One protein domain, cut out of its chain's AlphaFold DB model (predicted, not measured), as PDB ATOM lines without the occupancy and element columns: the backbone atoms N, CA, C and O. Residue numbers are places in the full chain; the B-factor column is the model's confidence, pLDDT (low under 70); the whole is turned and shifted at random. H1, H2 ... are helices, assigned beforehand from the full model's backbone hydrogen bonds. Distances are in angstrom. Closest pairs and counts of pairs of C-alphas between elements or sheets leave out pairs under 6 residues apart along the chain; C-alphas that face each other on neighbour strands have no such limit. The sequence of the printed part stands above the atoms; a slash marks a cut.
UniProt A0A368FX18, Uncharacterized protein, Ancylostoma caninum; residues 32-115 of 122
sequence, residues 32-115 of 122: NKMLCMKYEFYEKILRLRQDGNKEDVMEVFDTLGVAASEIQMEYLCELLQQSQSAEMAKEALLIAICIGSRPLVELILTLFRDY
ATOM      1  N   ASN A  32     -57.879  21.883  10.930       75.31
ATOM      2  CA  ASN A  32     -58.193  20.720  11.755       75.31
ATOM      3  C   ASN A  32     -56.948  19.903  12.112       75.31
ATOM      4  O   ASN A  32     -56.813  19.485  13.257       75.31
ATOM      5  N   LYS A  33     -56.007  19.717  11.179       77.44
ATOM      6  CA  LYS A  33     -54.751  19.000  11.450       77.44
ATOM      7  C   LYS A  33     -53.916  19.720  12.500       77.44
ATOM      8  O   LYS A  33     -53.390  19.075  13.400       77.44
ATOM      9  N   MET A  34     -53.835  21.049  12.421       77.25
ATOM     10  CA  MET A  34     -53.104  21.829  13.422       77.25
ATOM     11  C   MET A  34     -53.760  21.731  14.801       77.25
ATOM     12  O   MET A  34     -53.070  21.597  15.808       77.25
ATOM     13  N   LEU A  35     -55.093  21.770  14.855       82.44
ATOM     14  CA  LEU A  35     -55.831  21.584  16.101       82.44
ATOM     15  C   LEU A  35     -55.565  20.196  16.709       82.44
ATOM     16  O   LEU A  35     -55.303  20.105  17.907       82.44
ATOM     17  N   CYS A  36     -55.576  19.140  15.888       86.62
ATOM     18  CA  CYS A  36     -55.249  17.784  16.329       86.62
ATOM     19  C   CYS A  36     -53.823  17.702  16.882       86.62
ATOM     20  O   CYS A  36     -53.649  17.243  18.007       86.62
ATOM     21  N   MET A  37     -52.826  18.236  16.168       87.94
ATOM     22  CA  MET A  37     -51.439  18.235  16.654       87.94
ATOM     23  C   MET A  37     -51.278  19.002  17.969       87.94
ATOM     24  O   MET A  37     -50.569  18.550  18.862       87.94
ATOM     25  N   LYS A  38     -51.966  20.138  18.122       90.25
ATOM     26  CA  LYS A  38     -51.986  20.909  19.376       90.25
ATOM     27  C   LYS A  38     -52.535  20.085  20.543       90.25
ATOM     28  O   LYS A  38     -51.967  20.120  21.633       90.25
ATOM     29  N   TYR A  39     -53.617  19.340  20.323       91.06
ATOM     30  CA  TYR A  39     -54.205  18.471  21.345       91.06
ATOM     31  C   TYR A  39     -53.299  17.281  21.683       91.06
ATOM     32  O   TYR A  39     -53.028  17.030  22.856       91.06
ATOM     33  N   GLU A  40     -52.797  16.577  20.669       91.62
ATOM     34  CA  GLU A  40     -51.914  15.418  20.839       91.62
ATOM     35  C   GLU A  40     -50.617  15.791  21.553       91.62
ATOM     36  O   GLU A  40     -50.204  15.102  22.486       91.62
ATOM     37  N   PHE A  41     -50.004  16.912  21.167       94.00
ATOM     38  CA  PHE A  41     -48.824  17.429  21.844       94.00
ATOM     39  C   PHE A  41     -49.116  17.716  23.313       94.00
ATOM     40  O   PHE A  41     -48.380  17.256  24.179       94.00
ATOM     41  N   TYR A  42     -50.214  18.413  23.616       93.50
ATOM     42  CA  TYR A  42     -50.581  18.705  24.998       93.50
ATOM     43  C   TYR A  42     -50.734  17.427  25.844       93.50
ATOM     44  O   TYR A  42     -50.205  17.356  26.953       93.50
ATOM     45  N   GLU A  43     -51.401  16.396  25.319       93.94
ATOM     46  CA  GLU A  43     -51.548  15.100  25.998       93.94
ATOM     47  C   GLU A  43     -50.198  14.410  26.236       93.94
ATOM     48  O   GLU A  43     -49.951  13.898  27.331       93.94
ATOM     49  N   LYS A  44     -49.295  14.431  25.247       95.12
ATOM     50  CA  LYS A  44     -47.928  13.904  25.391       95.12
ATOM     51  C   LYS A  44     -47.153  14.647  26.486       95.12
ATOM     52  O   LYS A  44     -46.475  14.016  27.290       95.12
ATOM     53  N   ILE A  45     -47.315  15.967  26.592       94.94
ATOM     54  CA  ILE A  45     -46.690  16.774  27.654       94.94
ATOM     55  C   ILE A  45     -47.274  16.449  29.032       94.94
ATOM     56  O   ILE A  45     -46.529  16.379  30.011       94.94
ATOM     57  N   LEU A  46     -48.582  16.198  29.140       93.25
ATOM     58  CA  LEU A  46     -49.175  15.736  30.398       93.25
ATOM     59  C   LEU A  46     -48.608  14.388  30.848       93.25
ATOM     60  O   LEU A  46     -48.325  14.232  32.035       93.25
ATOM     61  N   ARG A  47     -48.426  13.437  29.925       94.12
ATOM     62  CA  ARG A  47     -47.809  12.135  30.229       94.12
ATOM     63  C   ARG A  47     -46.358  12.294  30.652       94.12
ATOM     64  O   ARG A  47     -46.017  11.844  31.738       94.12
ATOM     65  N   LEU A  48     -45.576  13.070  29.898       94.75
ATOM     66  CA  LEU A  48     -44.192  13.404  30.240       94.75
ATOM     67  C   LEU A  48     -44.071  13.952  31.671       94.75
ATOM     68  O   LEU A  48     -43.172  13.567  32.414       94.75
ATOM     69  N   ARG A  49     -44.984  14.833  32.096       92.44
ATOM     70  CA  ARG A  49     -45.004  15.375  33.469       92.44
ATOM     71  C   ARG A  49     -45.320  14.314  34.536       92.44
ATOM     72  O   ARG A  49     -44.964  14.518  35.694       92.44
ATOM     73  N   GLN A  50     -46.008  13.229  34.180       91.19
ATOM     74  CA  GLN A  50     -46.411  12.152  35.092       91.19
ATOM     75  C   GLN A  50     -45.373  11.032  35.190       91.19
ATOM     76  O   GLN A  50     -45.045  10.614  36.300       91.19
ATOM     77  N   ASP A  51     -44.884  10.529  34.057       92.56
ATOM     78  CA  ASP A  51     -44.011   9.349  33.990       92.56
ATOM     79  C   ASP A  51     -42.547   9.676  33.658       92.56
ATOM     80  O   ASP A  51     -41.670   8.839  33.873       92.56
ATOM     81  N   GLY A  52     -42.260  10.899  33.199       91.06
ATOM     82  CA  GLY A  52     -40.923  11.327  32.790       91.06
ATOM     83  C   GLY A  52     -40.445  10.719  31.469       91.06
ATOM     84  O   GLY A  52     -39.265  10.858  31.144       91.06
ATOM     85  N   ASN A  53     -41.316  10.047  30.711       91.62
ATOM     86  CA  ASN A  53     -40.950   9.438  29.440       91.62
ATOM     87  C   ASN A  53     -40.859  10.496  28.331       91.62
ATOM     88  O   ASN A  53     -41.856  11.094  27.925       91.62
ATOM     89  N   LYS A  54     -39.639  10.707  27.826       93.69
ATOM     90  CA  LYS A  54     -39.334  11.680  26.769       93.69
ATOM     91  C   LYS A  54     -39.604  11.145  25.355       93.69
ATOM     92  O   LYS A  54     -39.712  11.959  24.443       93.69
ATOM     93  N   GLU A  55     -39.733   9.829  25.154       94.31
ATOM     94  CA  GLU A  55     -39.814   9.197  23.819       94.31
ATOM     95  C   GLU A  55     -40.937   9.786  22.956       94.31
ATOM     96  O   GLU A  55     -40.696  10.200  21.823       94.31
ATOM     97  N   ASP A  56     -42.139   9.921  23.524       93.56
ATOM     98  CA  ASP A  56     -43.307  10.468  22.827       93.56
ATOM     99  C   ASP A  56     -43.078  11.907  22.337       93.56
ATOM    100  O   ASP A  56     -43.585  12.292  21.280       93.56
ATOM    101  N   VAL A  57     -42.351  12.720  23.109       94.19
ATOM    102  CA  VAL A  57     -42.076  14.129  22.788       94.19
ATOM    103  C   VAL A  57     -40.921  14.245  21.795       94.19
ATOM    104  O   VAL A  57     -41.000  15.052  20.871       94.19
ATOM    105  N   MET A  58     -39.901  13.395  21.917       94.19
ATOM    106  CA  MET A  58     -38.808  13.309  20.942       94.19
ATOM    107  C   MET A  58     -39.327  12.910  19.553       94.19
ATOM    108  O   MET A  58     -38.963  13.542  18.566       94.19
ATOM    109  N   GLU A  59     -40.276  11.971  19.472       93.38
ATOM    110  CA  GLU A  59     -40.946  11.609  18.210       93.38
ATOM    111  C   GLU A  59     -41.651  12.814  17.560       93.38
ATOM    112  O   GLU A  59     -41.671  12.956  16.334       93.38
ATOM    113  N   VAL A  60     -42.222  13.719  18.367       91.38
ATOM    114  CA  VAL A  60     -42.816  14.960  17.847       91.38
ATOM    115  C   VAL A  60     -41.731  15.857  17.255       91.38
ATOM    116  O   VAL A  60     -41.935  16.399  16.171       91.38
ATOM    117  N   PHE A  61     -40.583  16.007  17.915       92.44
ATOM    118  CA  PHE A  61     -39.481  16.815  17.381       92.44
ATOM    119  C   PHE A  61     -38.957  16.264  16.054       92.44
ATOM    120  O   PHE A  61     -38.776  17.038  15.109       92.44
ATOM    121  N   ASP A  62     -38.823  14.942  15.944       90.62
ATOM    122  CA  ASP A  62     -38.440  14.269  14.701       90.62
ATOM    123  C   ASP A  62     -39.484  14.486  13.598       90.62
ATOM    124  O   ASP A  62     -39.144  14.859  12.473       90.62
ATOM    125  N   THR A  63     -40.770  14.334  13.926       89.31
ATOM    126  CA  THR A  63     -41.889  14.539  12.987       89.31
ATOM    127  C   THR A  63     -41.943  15.974  12.463       89.31
ATOM    128  O   THR A  63     -42.270  16.208  11.298       89.31
ATOM    129  N   LEU A  64     -41.619  16.948  13.314       86.44
ATOM    130  CA  LEU A  64     -41.564  18.363  12.952       86.44
ATOM    131  C   LEU A  64     -40.274  18.752  12.219       86.44
ATOM    132  O   LEU A  64     -40.177  19.891  11.760       86.44
ATOM    133  N   GLY A  65     -39.289  17.853  12.122       87.69
ATOM    134  CA  GLY A  65     -37.982  18.149  11.540       87.69
ATOM    135  C   GLY A  65     -37.247  19.257  12.293       87.69
ATOM    136  O   GLY A  65     -36.675  20.153  11.669       87.69
ATOM    137  N   VAL A  66     -37.312  19.253  13.630       87.94
ATOM    138  CA  VAL A  66     -36.668  20.274  14.469       87.94
ATOM    139  C   VAL A  66     -35.155  20.249  14.230       87.94
ATOM    140  O   VAL A  66     -34.469  19.298  14.583       87.94
ATOM    141  N   ALA A  67     -34.623  21.325  13.646       88.06
ATOM    142  CA  ALA A  67     -33.199  21.476  13.351       88.06
ATOM    143  C   ALA A  67     -32.396  21.900  14.597       88.06
ATOM    144  O   ALA A  67     -31.788  22.970  14.628       88.06
ATOM    145  N   ALA A  68     -32.420  21.072  15.640       88.19
ATOM    146  CA  ALA A  68     -31.694  21.275  16.891       88.19
ATOM    147  C   ALA A  68     -30.763  20.091  17.179       88.19
ATOM    148  O   ALA A  68     -30.942  18.994  16.651       88.19
ATOM    149  N   SER A  69     -29.746  20.304  18.016       91.75
ATOM    150  CA  SER A  69     -28.912  19.190  18.476       91.75
ATOM    151  C   SER A  69     -29.685  18.290  19.442       91.75
ATOM    152  O   SER A  69     -30.586  18.751  20.141       91.75
ATOM    153  N   GLU A  70     -29.292  17.019  19.543       89.56
ATOM    154  CA  GLU A  70     -29.884  16.061  20.490       89.56
ATOM    155  C   GLU A  70     -29.879  16.598  21.929       89.56
ATOM    156  O   GLU A  70     -30.903  16.575  22.600       89.56
ATOM    157  N   ILE A  71     -28.778  17.229  22.349       92.12
ATOM    158  CA  ILE A  71     -28.651  17.867  23.669       92.12
ATOM    159  C   ILE A  71     -29.695  18.982  23.863       92.12
ATOM    160  O   ILE A  71     -30.283  19.104  24.936       92.12
ATOM    161  N   GLN A  72     -29.943  19.809  22.840       92.19
ATOM    162  CA  GLN A  72     -30.970  20.853  22.920       92.19
ATOM    163  C   GLN A  72     -32.376  20.255  23.008       92.19
ATOM    164  O   GLN A  72     -33.210  20.788  23.736       92.19
ATOM    165  N   MET A  73     -32.635  19.153  22.304       93.31
ATOM    166  CA  MET A  73     -33.920  18.451  22.357       93.31
ATOM    167  C   MET A  73     -34.151  17.771  23.711       93.31
ATOM    168  O   MET A  73     -35.243  17.868  24.270       93.31
ATOM    169  N   GLU A  74     -33.121  17.151  24.288       94.25
ATOM    170  CA  GLU A  74     -33.181  16.571  25.633       94.25
ATOM    171  C   GLU A  74     -33.456  17.630  26.698       94.25
ATOM    172  O   GLU A  74     -34.295  17.414  27.576       94.25
ATOM    173  N   TYR A  75     -32.783  18.779  26.596       94.88
ATOM    174  CA  TYR A  75     -32.991  19.908  27.494       94.88
ATOM    175  C   TYR A  75     -34.387  20.518  27.329       94.88
ATOM    176  O   TYR A  75     -35.063  20.815  28.313       94.88
ATOM    177  N   LEU A  76     -34.875  20.635  26.092       94.94
ATOM    178  CA  LEU A  76     -36.240  21.080  25.836       94.94
ATOM    179  C   LEU A  76     -37.259  20.128  26.475       94.94
ATOM    180  O   LEU A  76     -38.207  20.589  27.107       94.94
ATOM    181  N   CYS A  77     -37.045  18.812  26.393       95.00
ATOM    182  CA  CYS A  77     -37.863  17.836  27.112       95.00
ATOM    183  C   CYS A  77     -37.832  18.051  28.635       95.00
ATOM    184  O   CYS A  77     -38.867  17.926  29.280       95.00
ATOM    185  N   GLU A  78     -36.684  18.395  29.223       94.50
ATOM    186  CA  GLU A  78     -36.580  18.677  30.665       94.50
ATOM    187  C   GLU A  78     -37.384  19.909  31.070       94.50
ATOM    188  O   GLU A  78     -38.146  19.853  32.035       94.50
ATOM    189  N   LEU A  79     -37.289  20.992  30.299       94.94
ATOM    190  CA  LEU A  79     -38.089  22.197  30.522       94.94
ATOM    191  C   LEU A  79     -39.585  21.902  30.403       94.94
ATOM    192  O   LEU A  79     -40.385  22.321  31.236       94.94
ATOM    193  N   LEU A  80     -39.973  21.127  29.391       93.75
ATOM    194  CA  LEU A  80     -41.356  20.720  29.168       93.75
ATOM    195  C   LEU A  80     -41.879  19.798  30.277       93.75
ATOM    196  O   LEU A  80     -43.023  19.947  30.709       93.75
ATOM    197  N   GLN A  81     -41.045  18.911  30.810       93.00
ATOM    198  CA  GLN A  81     -41.367  18.097  31.981       93.00
ATOM    199  C   GLN A  81     -41.544  18.963  33.238       93.00
ATOM    200  O   GLN A  81     -42.449  18.723  34.037       93.00
ATOM    201  N   GLN A  82     -40.716  19.996  33.405       86.81
ATOM    202  CA  GLN A  82     -40.749  20.916  34.548       86.81
ATOM    203  C   GLN A  82     -41.745  22.075  34.381       86.81
ATOM    204  O   GLN A  82     -41.929  22.865  35.306       86.81
ATOM    205  N   SER A  83     -42.448  22.163  33.246       76.44
ATOM    206  CA  SER A  83     -43.371  23.257  32.888       76.44
ATOM    207  C   SER A  83     -44.686  23.321  33.687       76.44
ATOM    208  O   SER A  83     -45.707  23.795  33.188       76.44
ATOM    209  N   GLN A  84     -44.668  22.888  34.953       74.31
ATOM    210  CA  GLN A  84     -45.680  23.225  35.966       74.31
ATOM    211  C   GLN A  84     -45.595  24.695  36.422       74.31
ATOM    212  O   GLN A  84     -46.481  25.173  37.129       74.31
ATOM    213  N   SER A  85     -44.545  25.418  36.017       79.88
ATOM    214  CA  SER A  85     -44.461  26.872  36.124       79.88
ATOM    215  C   SER A  85     -44.448  27.525  34.742       79.88
ATOM    216  O   SER A  85     -43.939  26.965  33.764       79.88
ATOM    217  N   ALA A  86     -44.974  28.748  34.673       85.88
ATOM    218  CA  ALA A  86     -44.932  29.560  33.465       85.88
ATOM    219  C   ALA A  86     -43.493  29.887  33.027       85.88
ATOM    220  O   ALA A  86     -43.230  29.992  31.835       85.88
ATOM    221  N   GLU A  87     -42.549  30.010  33.964       89.00
ATOM    222  CA  GLU A  87     -41.144  30.329  33.670       89.00
ATOM    223  C   GLU A  87     -40.471  29.257  32.806       89.00
ATOM    224  O   GLU A  87     -39.874  29.582  31.782       89.00
ATOM    225  N   MET A  88     -40.637  27.976  33.147       91.50
ATOM    226  CA  MET A  88     -40.063  26.875  32.363       91.50
ATOM    227  C   MET A  88     -40.714  26.773  30.976       91.50
ATOM    228  O   MET A  88     -40.044  26.502  29.979       91.50
ATOM    229  N   ALA A  89     -42.023  27.046  30.883       91.25
ATOM    230  CA  ALA A  89     -42.717  27.123  29.599       91.25
ATOM    231  C   ALA A  89     -42.215  28.301  28.737       91.25
ATOM    232  O   ALA A  89     -42.098  28.157  27.519       91.25
ATOM    233  N   LYS A  90     -41.882  29.450  29.348       92.06
ATOM    234  CA  LYS A  90     -41.276  30.608  28.663       92.06
ATOM    235  C   LYS A  90     -39.883  30.282  28.149       92.06
ATOM    236  O   LYS A  90     -39.572  30.619  27.013       92.06
ATOM    237  N   GLU A  91     -39.062  29.606  28.942       93.62
ATOM    238  CA  GLU A  91     -37.725  29.200  28.508       93.62
ATOM    239  C   GLU A  91     -37.788  28.216  27.333       93.62
ATOM    240  O   GLU A  91     -37.139  28.434  26.308       93.62
ATOM    241  N   ALA A  92     -38.664  27.208  27.411       94.38
ATOM    242  CA  ALA A  92     -38.926  26.298  26.296       94.38
ATOM    243  C   ALA A  92     -39.390  27.051  25.033       94.38
ATOM    244  O   ALA A  92     -38.941  26.759  23.922       94.38
ATOM    245  N   LEU A  93     -40.257  28.055  25.198       93.81
ATOM    246  CA  LEU A  93     -40.738  28.902  24.107       93.81
ATOM    247  C   LEU A  93     -39.602  29.716  23.471       93.81
ATOM    248  O   LEU A  93     -39.514  29.779  22.245       93.81
ATOM    249  N   LEU A  94     -38.717  30.305  24.278       93.25
ATOM    250  CA  LEU A  94     -37.555  31.051  23.791       93.25
ATOM    251  C   LEU A  94     -36.609  30.154  22.990       93.25
ATOM    252  O   LEU A  94     -36.152  30.555  21.923       93.25
ATOM    253  N   ILE A  95     -36.368  28.927  23.450       93.69
ATOM    254  CA  ILE A  95     -35.553  27.952  22.715       93.69
ATOM    255  C   ILE A  95     -36.193  27.627  21.365       93.69
ATOM    256  O   ILE A  95     -35.508  27.672  20.345       93.69
ATOM    257  N   ALA A  96     -37.502  27.370  21.318       93.31
ATOM    258  CA  ALA A  96     -38.196  27.094  20.060       93.31
ATOM    259  C   ALA A  96     -38.145  28.273  19.071       93.31
ATOM    260  O   ALA A  96     -37.986  28.055  17.866       93.31
ATOM    261  N   ILE A  97     -38.219  29.511  19.572       90.94
ATOM    262  CA  ILE A  97     -38.017  30.728  18.770       90.94
ATOM    263  C   ILE A  97     -36.581  30.786  18.235       90.94
ATOM    264  O   ILE A  97     -36.395  31.030  17.046       90.94
ATOM    265  N   CYS A  98     -35.574  30.524  19.074       92.50
ATOM    266  CA  CYS A  98     -34.161  30.522  18.678       92.50
ATOM    267  C   CYS A  98     -33.822  29.423  17.661       92.50
ATOM    268  O   CYS A  98     -32.993  29.647  16.784       92.50
ATOM    269  N   ILE A  99     -34.471  28.258  17.748       90.25
ATOM    270  CA  ILE A  99     -34.377  27.193  16.737       90.25
ATOM    271  C   ILE A  99     -35.016  27.641  15.411       90.25
ATOM    272  O   ILE A  99     -34.653  27.151  14.345       90.25
ATOM    273  N   GLY A 100     -35.975  28.571  15.456       87.94
ATOM    274  CA  GLY A 100     -36.716  29.025  14.281       87.94
ATOM    275  C   GLY A 100     -37.824  28.062  13.847       87.94
ATOM    276  O   GLY A 100     -38.309  28.148  12.720       87.94
ATOM    277  N   SER A 101     -38.259  27.149  14.726       86.69
ATOM    278  CA  SER A 101     -39.327  26.190  14.418       86.69
ATOM    279  C   SER A 101     -40.694  26.755  14.795       86.69
ATOM    280  O   SER A 101     -41.174  26.603  15.919       86.69
ATOM    281  N   ARG A 102     -41.363  27.404  13.835       86.81
ATOM    282  CA  ARG A 102     -42.724  27.931  14.034       86.81
ATOM    283  C   ARG A 102     -43.735  26.875  14.520       86.81
ATOM    284  O   ARG A 102     -44.499  27.203  15.427       86.81
ATOM    285  N   PRO A 103     -43.763  25.633  13.996       88.38
ATOM    286  CA  PRO A 103     -44.669  24.602  14.507       88.38
ATOM    287  C   PRO A 103     -44.436  24.320  15.984       88.38
ATOM    288  O   PRO A 103     -45.384  24.288  16.761       88.38
ATOM    289  N   LEU A 104     -43.170  24.192  16.381       91.31
ATOM    290  CA  LEU A 104     -42.794  23.954  17.765       91.31
ATOM    291  C   LEU A 104     -43.196  25.129  18.666       91.31
ATOM    292  O   LEU A 104     -43.748  24.908  19.740       91.31
ATOM    293  N   VAL A 105     -43.002  26.369  18.208       92.12
ATOM    294  CA  VAL A 105     -43.479  27.577  18.903       92.12
ATOM    295  C   VAL A 105     -44.990  27.512  19.129       92.12
ATOM    296  O   VAL A 105     -45.455  27.711  20.249       92.12
ATOM    297  N   GLU A 106     -45.774  27.192  18.099       90.00
ATOM    298  CA  GLU A 106     -47.231  27.098  18.227       90.00
ATOM    299  C   GLU A 106     -47.687  25.963  19.147       90.00
ATOM    300  O   GLU A 106     -48.692  26.121  19.845       90.00
ATOM    301  N   LEU A 107     -46.970  24.838  19.161       92.38
ATOM    302  CA  LEU A 107     -47.232  23.733  20.079       92.38
ATOM    303  C   LEU A 107     -46.925  24.126  21.528       92.38
ATOM    304  O   LEU A 107     -47.773  23.936  22.398       92.38
ATOM    305  N   ILE A 108     -45.777  24.748  21.798       92.88
ATOM    306  CA  ILE A 108     -45.403  25.190  23.152       92.88
ATOM    307  C   ILE A 108     -46.355  26.274  23.664       92.88
ATOM    308  O   ILE A 108     -46.751  26.238  24.828       92.88
ATOM    309  N   LEU A 109     -46.812  27.188  22.801       90.31
ATOM    310  CA  LEU A 109     -47.816  28.192  23.170       90.31
ATOM    311  C   LEU A 109     -49.114  27.566  23.701       90.31
ATOM    312  O   LEU A 109     -49.783  28.170  24.538       90.31
ATOM    313  N   THR A 110     -49.470  26.348  23.284       89.75
ATOM    314  CA  THR A 110     -50.670  25.678  23.812       89.75
ATOM    315  C   THR A 110     -50.571  25.322  25.292       89.75
ATOM    316  O   THR A 110     -51.602  25.204  25.952       89.75
ATOM    317  N   LEU A 111     -49.356  25.223  25.838       90.44
ATOM    318  CA  LEU A 111     -49.122  24.959  27.258       90.44
ATOM    319  C   LEU A 111     -49.491  26.162  28.137       90.44
ATOM    320  O   LEU A 111     -49.835  25.990  29.302       90.44
ATOM    321  N   PHE A 112     -49.508  27.375  27.576       87.75
ATOM    322  CA  PHE A 112     -49.886  28.597  28.293       87.75
ATOM    323  C   PHE A 112     -51.390  28.727  28.533       87.75
ATOM    324  O   PHE A 112     -51.819  29.621  29.257       87.75
ATOM    325  N   ARG A 113     -52.211  27.805  28.013       83.19
ATOM    326  CA  ARG A 113     -53.625  27.713  28.409       83.19
ATOM    327  C   ARG A 113     -53.792  27.501  29.921       83.19
ATOM    328  O   ARG A 113     -54.812  27.891  30.478       83.19
ATOM    329  N   ASP A 114     -52.783  26.901  30.556       79.12
ATOM    330  CA  ASP A 114     -52.743  26.642  31.993       79.12
ATOM    331  C   ASP A 114     -52.270  27.892  32.783       79.12
ATOM    332  O   ASP A 114     -52.438  27.950  34.001       79.12
ATOM    333  N   TYR A 115     -51.741  28.921  32.097       82.31
ATOM    334  CA  TYR A 115     -51.187  30.162  32.663       82.31
ATOM    335  C   TYR A 115     -51.683  31.404  31.895       82.31
ATOM    336  O   TYR A 115     -50.923  32.020  31.141       82.31
TER     337      TYR A 115
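Overview. This is residues 32 to 115 of the 122 residues of an uncharacterized protein of Ancylostoma caninum (UniProt A0A368FX18). H3, H4 and H5 fold back and forth, and long H1 crosses H5 to reach the end of H3. H2 folds back along H1 and also packs on H3. The printed part has 84 residues with five named helices, H1 to H5 in order along the chain, and no named strand; its class is all helix, with 69 of the 84 residues in the helices, and it is compact, with a radius of gyration of the C-alphas of 11.4 A and spans of 31 by 26 by 22 A.

Along the chain. Find C-alpha 32 at (-58.193, 20.720, 11.755); there H1, residues 32 to 51, begins its 28.7 A. Then come H2, residues 55 to 63, 12.3 A; H3, residues 70 to 82, 18.4 A; and H4, residues 86 to 99, 19.9 A. H5, residues 102 to 114, runs 20.6 A to C-alpha 114 at (-52.743, 26.642, 31.993).

Arrangement. Look at C-alphas 38 and 107, 5.6 A apart, the closest where H1 touches H5 at a steep tilt of 62 degrees. H4 and H5 form a hairpin, closest C-alphas Ala 96 and Val 105, 5.4 A. Every O i to N i+4 pair is within hydrogen-bond range in H1, H3 and H4, against 4 of 5 in H2 and 4 of 9 in H5, where 9 of 10 O i to N i+3 pairs are.

Size, cuts and confidence. The printed part has no cut, no long link and no residue under pLDDT 70.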